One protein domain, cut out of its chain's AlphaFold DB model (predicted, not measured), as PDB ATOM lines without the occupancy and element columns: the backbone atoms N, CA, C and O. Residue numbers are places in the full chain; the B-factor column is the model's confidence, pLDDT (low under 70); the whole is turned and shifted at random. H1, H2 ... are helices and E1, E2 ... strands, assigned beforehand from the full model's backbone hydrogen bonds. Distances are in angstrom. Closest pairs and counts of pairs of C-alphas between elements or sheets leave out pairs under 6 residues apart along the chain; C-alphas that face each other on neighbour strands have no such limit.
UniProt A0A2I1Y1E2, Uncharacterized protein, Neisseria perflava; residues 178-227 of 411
ATOM      1  N   ALA A 178      95.787 125.536 162.629       91.88
ATOM      2  CA  ALA A 178      95.699 124.207 162.042       91.88
ATOM      3  C   ALA A 178      95.037 123.247 163.044       91.88
ATOM      4  O   ALA A 178      95.430 123.193 164.207       91.88
ATOM      5  N   GLY A 179      94.027 122.492 162.606       91.31
ATOM      6  CA  GLY A 179      93.360 121.489 163.451       91.31
ATOM      7  C   GLY A 179      94.175 120.205 163.655       91.31
ATOM      8  O   GLY A 179      93.791 119.354 164.449       91.31
ATOM      9  N   SER A 180      95.272 120.046 162.911       93.50
ATOM     10  CA  SER A 180      96.223 118.938 163.014       93.50
ATOM     11  C   SER A 180      97.544 119.326 162.353       93.50
ATOM     12  O   SER A 180      97.587 120.293 161.590       93.50
ATOM     13  N   ASP A 181      98.565 118.496 162.537       94.62
ATOM     14  CA  ASP A 181      99.891 118.675 161.933       94.62
ATOM     15  C   ASP A 181      99.898 118.520 160.395       94.62
ATOM     16  O   ASP A 181     100.918 118.754 159.756       94.62
ATOM     17  N   LYS A 182      98.763 118.150 159.778       95.69
ATOM     18  CA  LYS A 182      98.614 117.963 158.321       95.69
ATOM     19  C   LYS A 182      98.361 119.255 157.543       95.69
ATOM     20  O   LYS A 182      98.440 119.266 156.314       95.69
ATOM     21  N   LEU A 183      98.046 120.346 158.239       95.50
ATOM     22  CA  LEU A 183      97.902 121.677 157.655       95.50
ATOM     23  C   LEU A 183      98.938 122.614 158.268       95.50
ATOM     24  O   LEU A 183      99.258 122.529 159.449       95.50
ATOM     25  N   THR A 184      99.397 123.572 157.473       94.81
ATOM     26  CA  THR A 184     100.144 124.729 157.955       94.81
ATOM     27  C   THR A 184      99.254 125.961 157.862       94.81
ATOM     28  O   THR A 184      98.539 126.156 156.880       94.81
ATOM     29  N   VAL A 185      99.276 126.781 158.911       94.69
ATOM     30  CA  VAL A 185      98.631 128.095 158.933       94.69
ATOM     31  C   VAL A 185      99.725 129.120 159.169       94.69
ATOM     32  O   VAL A 185     100.316 129.161 160.247       94.69
ATOM     33  N   THR A 186     100.011 129.926 158.151       91.69
ATOM     34  CA  THR A 186     101.052 130.956 158.210       91.69
ATOM     35  C   THR A 186     100.397 132.326 158.187       91.69
ATOM     36  O   THR A 186      99.697 132.667 157.235       91.69
ATOM     37  N   ALA A 187     100.620 133.111 159.239       90.62
ATOM     38  CA  ALA A 187     100.168 134.493 159.302       90.62
ATOM     39  C   ALA A 187     101.135 135.407 158.539       90.62
ATOM     40  O   ALA A 187     102.344 135.378 158.778       90.62
ATOM     41  N   SER A 188     100.596 136.247 157.662       88.12
ATOM     42  CA  SER A 188     101.328 137.366 157.073       88.12
ATOM     43  C   SER A 188     101.513 138.498 158.088       88.12
ATOM     44  O   SER A 188     100.842 138.560 159.121       88.12
ATOM     45  N   ALA A 189     102.413 139.437 157.791       86.31
ATOM     46  CA  ALA A 189     102.451 140.697 158.527       86.31
ATOM     47  C   ALA A 189     101.111 141.436 158.364       86.31
ATOM     48  O   ALA A 189     100.519 141.407 157.286       86.31
ATOM     49  N   ALA A 190     100.639 142.088 159.429       84.38
ATOM     50  CA  ALA A 190      99.428 142.897 159.350       84.38
ATOM     51  C   ALA A 190      99.619 144.051 158.355       84.38
ATOM     52  O   ALA A 190     100.669 144.700 158.354       84.38
ATOM     53  N   ASP A 191      98.606 144.313 157.533       83.62
ATOM     54  CA  ASP A 191      98.619 145.428 156.592       83.62
ATOM     55  C   ASP A 191      98.364 146.782 157.292       83.62
ATOM     56  O   ASP A 191      98.173 146.872 158.511       83.62
ATOM     57  N   ALA A 192      98.347 147.868 156.511       83.56
ATOM     58  CA  ALA A 192      98.092 149.219 157.019       83.56
ATOM     59  C   ALA A 192      96.691 149.400 157.640       83.56
ATOM     60  O   ALA A 192      96.480 150.343 158.403       83.56
ATOM     61  N   ASN A 193      95.755 148.494 157.349       80.50
ATOM     62  CA  ASN A 193      94.391 148.486 157.872       80.50
ATOM     63  C   ASN A 193      94.224 147.514 159.052       80.50
ATOM     64  O   ASN A 193      93.109 147.315 159.532       80.50
ATOM     65  N   ASN A 194      95.325 146.944 159.555       79.31
ATOM     66  CA  ASN A 194      95.359 145.955 160.634       79.31
ATOM     67  C   ASN A 194      94.701 144.612 160.279       79.31
ATOM     68  O   ASN A 194      94.259 143.881 161.169       79.31
ATOM     69  N   VAL A 195      94.673 144.267 158.991       83.50
ATOM     70  CA  VAL A 195      94.232 142.961 158.498       83.50
ATOM     71  C   VAL A 195      95.427 142.012 158.457       83.50
ATOM     72  O   VAL A 195      96.496 142.356 157.957       83.50
ATOM     73  N   THR A 196      95.252 140.809 159.003       86.25
ATOM     74  CA  THR A 196      96.233 139.722 158.921       86.25
ATOM     75  C   THR A 196      95.691 138.644 157.996       86.25
ATOM     76  O   THR A 196      94.706 137.987 158.338       86.25
ATOM     77  N   ASP A 197      96.353 138.445 156.860       87.69
ATOM     78  CA  ASP A 197      96.055 137.331 155.962       87.69
ATOM     79  C   ASP A 197      96.681 136.042 156.493       87.69
ATOM     80  O   ASP A 197      97.868 135.997 156.827       87.69
ATOM     81  N   TYR A 198      95.882 134.980 156.541       91.50
ATOM     82  CA  TYR A 198      96.333 133.648 156.922       91.50
ATOM     83  C   TYR A 198      96.379 132.757 155.685       91.50
ATOM     84  O   TYR A 198      95.344 132.439 155.101       91.50
ATOM     85  N   SER A 199      97.584 132.338 155.300       92.00
ATOM     86  CA  SER A 199      97.773 131.332 154.257       92.00
ATOM     87  C   SER A 199      97.606 129.944 154.863       92.00
ATOM     88  O   SER A 199      98.275 129.610 155.846       92.00
ATOM     89  N   ILE A 200      96.700 129.154 154.289       93.62
ATOM     90  CA  ILE A 200      96.414 127.782 154.705       93.62
ATOM     91  C   ILE A 200      96.851 126.853 153.578       93.62
ATOM     92  O   ILE A 200      96.351 126.958 152.460       93.62
ATOM     93  N   ASP A 201      97.764 125.940 153.883       95.69
ATOM     94  CA  ASP A 201      98.297 124.972 152.924       95.69
ATOM     95  C   ASP A 201      98.492 123.606 153.599       95.69
ATOM     96  O   ASP A 201      98.507 123.495 154.828       95.69
ATOM     97  N   LEU A 202      98.654 122.547 152.809       96.62
ATOM     98  CA  LEU A 202      99.048 121.237 153.315       96.62
ATOM     99  C   LEU A 202     100.479 121.290 153.856       96.62
ATOM    100  O   LEU A 202     101.361 121.928 153.271       96.62
ATOM    101  N   ALA A 203     100.717 120.588 154.960       96.38
ATOM    102  CA  ALA A 203     102.058 120.411 155.492       96.38
ATOM    103  C   ALA A 203     102.934 119.592 154.528       96.38
ATOM    104  O   ALA A 203     102.436 118.808 153.715       96.38
ATOM    105  N   GLN A 204     104.253 119.798 154.597       96.19
ATOM    106  CA  GLN A 204     105.194 119.170 153.664       96.19
ATOM    107  C   GLN A 204     105.136 117.640 153.736       96.19
ATOM    108  O   GLN A 204     105.095 116.991 152.700       96.19
ATOM    109  N   ASP A 205     105.026 117.074 154.938       95.81
ATOM    110  CA  ASP A 205     104.870 115.632 155.155       95.81
ATOM    111  C   ASP A 205     103.633 115.062 154.436       95.81
ATOM    112  O   ASP A 205     103.663 113.974 153.871       95.81
ATOM    113  N   THR A 206     102.546 115.831 154.414       96.88
ATOM    114  CA  THR A 206     101.277 115.474 153.784       96.88
ATOM    115  C   THR A 206     101.403 115.528 152.270       96.88
ATOM    116  O   THR A 206     100.915 114.636 151.577       96.88
ATOM    117  N   LYS A 207     102.100 116.543 151.746       96.88
ATOM    118  CA  LYS A 207     102.442 116.629 150.322       96.88
ATOM    119  C   LYS A 207     103.342 115.464 149.902       96.88
ATOM    120  O   LYS A 207     103.082 114.857 148.869       96.88
ATOM    121  N   ASP A 208     104.325 115.102 150.723       97.00
ATOM    122  CA  ASP A 208     105.231 113.979 150.468       97.00
ATOM    123  C   ASP A 208     104.492 112.631 150.505       97.00
ATOM    124  O   ASP A 208     104.722 111.770 149.657       97.00
ATOM    125  N   ASP A 209     103.561 112.435 151.443       96.94
ATOM    126  CA  ASP A 209     102.719 111.233 151.497       96.94
ATOM    127  C   ASP A 209     101.795 111.119 150.275       96.94
ATOM    128  O   ASP A 209     101.650 110.033 149.706       96.94
ATOM    129  N   ILE A 210     101.220 112.235 149.812       96.62
ATOM    130  CA  ILE A 210     100.474 112.280 148.545       96.62
ATOM    131  C   ILE A 210     101.403 111.931 147.373       96.62
ATOM    132  O   ILE A 210     101.021 111.137 146.508       96.62
ATOM    133  N   GLN A 211     102.633 112.453 147.365       97.12
ATOM    134  CA  GLN A 211     103.617 112.172 146.321       97.12
ATOM    135  C   GLN A 211     103.988 110.685 146.270       97.12
ATOM    136  O   GLN A 211     104.031 110.122 145.180       97.12
ATOM    137  N   LYS A 212     104.139 110.001 147.414       96.19
ATOM    138  CA  LYS A 212     104.339 108.537 147.445       96.19
ATOM    139  C   LYS A 212     103.212 107.796 146.721       96.19
ATOM    140  O   LYS A 212     103.476 106.838 145.996       96.19
ATOM    141  N   GLY A 213     101.965 108.240 146.890       95.38
ATOM    142  CA  GLY A 213     100.817 107.687 146.169       95.38
ATOM    143  C   GLY A 213     100.894 107.925 144.657       95.38
ATOM    144  O   GLY A 213     100.647 107.008 143.871       95.38
ATOM    145  N   VAL A 214     101.287 109.131 144.240       95.62
ATOM    146  CA  VAL A 214     101.494 109.487 142.823       95.62
ATOM    147  C   VAL A 214     102.630 108.670 142.196       95.62
ATOM    148  O   VAL A 214     102.480 108.158 141.084       95.62
ATOM    149  N   ASP A 215     103.738 108.485 142.910       93.62
ATOM    150  CA  ASP A 215     104.899 107.719 142.450       93.62
ATOM    151  C   ASP A 215     104.587 106.224 142.358       93.62
ATOM    152  O   ASP A 215     104.969 105.560 141.386       93.62
ATOM    153  N   ALA A 216     103.843 105.689 143.331       92.06
ATOM    154  CA  ALA A 216     103.353 104.317 143.297       92.06
ATOM    155  C   ALA A 216     102.419 104.100 142.100       92.06
ATOM    156  O   ALA A 216     102.603 103.140 141.351       92.06
ATOM    157  N   LYS A 217     101.479 105.023 141.853       91.25
ATOM    158  CA  LYS A 217     100.606 104.980 140.672       91.25
ATOM    159  C   LYS A 217     101.413 105.030 139.378       91.25
ATOM    160  O   LYS A 217     101.188 104.216 138.493       91.25
ATOM    161  N   THR A 218     102.375 105.944 139.280       89.50
ATOM    162  CA  THR A 218     103.250 106.059 138.105       89.50
ATOM    163  C   THR A 218     104.021 104.766 137.884       89.50
ATOM    164  O   THR A 218     104.094 104.277 136.761       89.50
ATOM    165  N   THR A 219     104.555 104.171 138.950       87.44
ATOM    166  CA  THR A 219     105.245 102.881 138.888       87.44
ATOM    167  C   THR A 219     104.316 101.785 138.380       87.44
ATOM    168  O   THR A 219     104.693 101.100 137.444       87.44
ATOM    169  N   VAL A 220     103.099 101.660 138.909       86.69
ATOM    170  CA  VAL A 220     102.110 100.669 138.444       86.69
ATOM    171  C   VAL A 220     101.692 100.903 136.985       86.69
ATOM    172  O   VAL A 220     101.544  99.950 136.224       86.69
ATOM    173  N   ASP A 221     101.530 102.161 136.572       85.31
ATOM    174  CA  ASP A 221     101.091 102.516 135.218       85.31
ATOM    175  C   ASP A 221     102.185 102.332 134.157       85.31
ATOM    176  O   ASP A 221     101.873 102.076 132.988       85.31
ATOM    177  N   THR A 222     103.453 102.513 134.543       85.38
ATOM    178  CA  THR A 222     104.604 102.538 133.620       85.38
ATOM    179  C   THR A 222     105.488 101.301 133.703       85.38
ATOM    180  O   THR A 222     106.100 100.929 132.704       85.38
ATOM    181  N   LYS A 223     105.561 100.652 134.867       82.56
ATOM    182  CA  LYS A 223     106.335  99.434 135.106       82.56
ATOM    183  C   LYS A 223     105.357  98.282 135.319       82.56
ATOM    184  O   LYS A 223     104.705  98.169 136.350       82.56
ATOM    185  N   GLY A 224     105.239  97.450 134.296       85.00
ATOM    186  CA  GLY A 224     104.488  96.200 134.312       85.00
ATOM    187  C   GLY A 224     105.407  94.984 134.418       85.00
ATOM    188  O   GLY A 224     106.564  95.093 134.825       85.00
ATOM    189  N   LEU A 225     104.899  93.822 134.017       87.25
ATOM    190  CA  LEU A 225     105.690  92.609 133.839       87.25
ATOM    191  C   LEU A 225     106.470  92.680 132.521       87.25
ATOM    192  O   LEU A 225     105.935  93.079 131.488       87.25
ATOM    193  N   THR A 226     107.731  92.262 132.553       85.25
ATOM    194  CA  THR A 226     108.579  92.078 131.368       85.25
ATOM    195  C   THR A 226     109.194  90.689 131.413       85.25
ATOM    196  O   THR A 226     109.613  90.250 132.486       85.25
ATOM    197  N   PHE A 227     109.293  90.019 130.268       84.25
ATOM    198  CA  PHE A 227     109.928  88.712 130.147       84.25
ATOM    199  C   PHE A 227     111.085  88.776 129.149       84.25
ATOM    200  O   PHE A 227     111.032  89.476 128.137       84.25
TER     201      PHE A 227
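This is residues 178 to 227 of the 411 residues of an uncharacterized protein of Neisseria perflava (UniProt A0A2I1Y1E2). A two-stranded hairpin, E1 and E2, runs on through a tight link into one long helix, H1, hairpin and helix together making a thin rod. The hairpin's loop, with residues 190 to 195, sticks out at one end, and most of H1 with the tail, residues 208 to 227, sticks out at the other. The 50 printed residues hold E1, E2 and H1 in that order, in the mixed class; the whole is extended, radius of gyration of the C-alphas 18.9 A, spanning 67 by 20 by 9 A.

E1 is residues 183 to 187, beginning at C-alpha 183 (97.902, 121.677, 157.655). E2 is residues 198 to 202. H1, residues 204 to 222, is 26.1 A long and ends at C-alpha 222 (104.604, 102.538, 133.620).

E1 and E2 form an antiparallel hairpin at 158 degrees; N 184 and O 201 are 2.8 A apart, within hydrogen-bond range. E1 and H1 are near each other, with 5 pairs of C-alphas within 10 A. In H1 every O i to N i+4 pair is within hydrogen-bond range.

The farthest C-alphas, Asn 193 and Phe 227, are 67.7 A apart. The printed part has no cut, and no printed residue is under 70 in pLDDT.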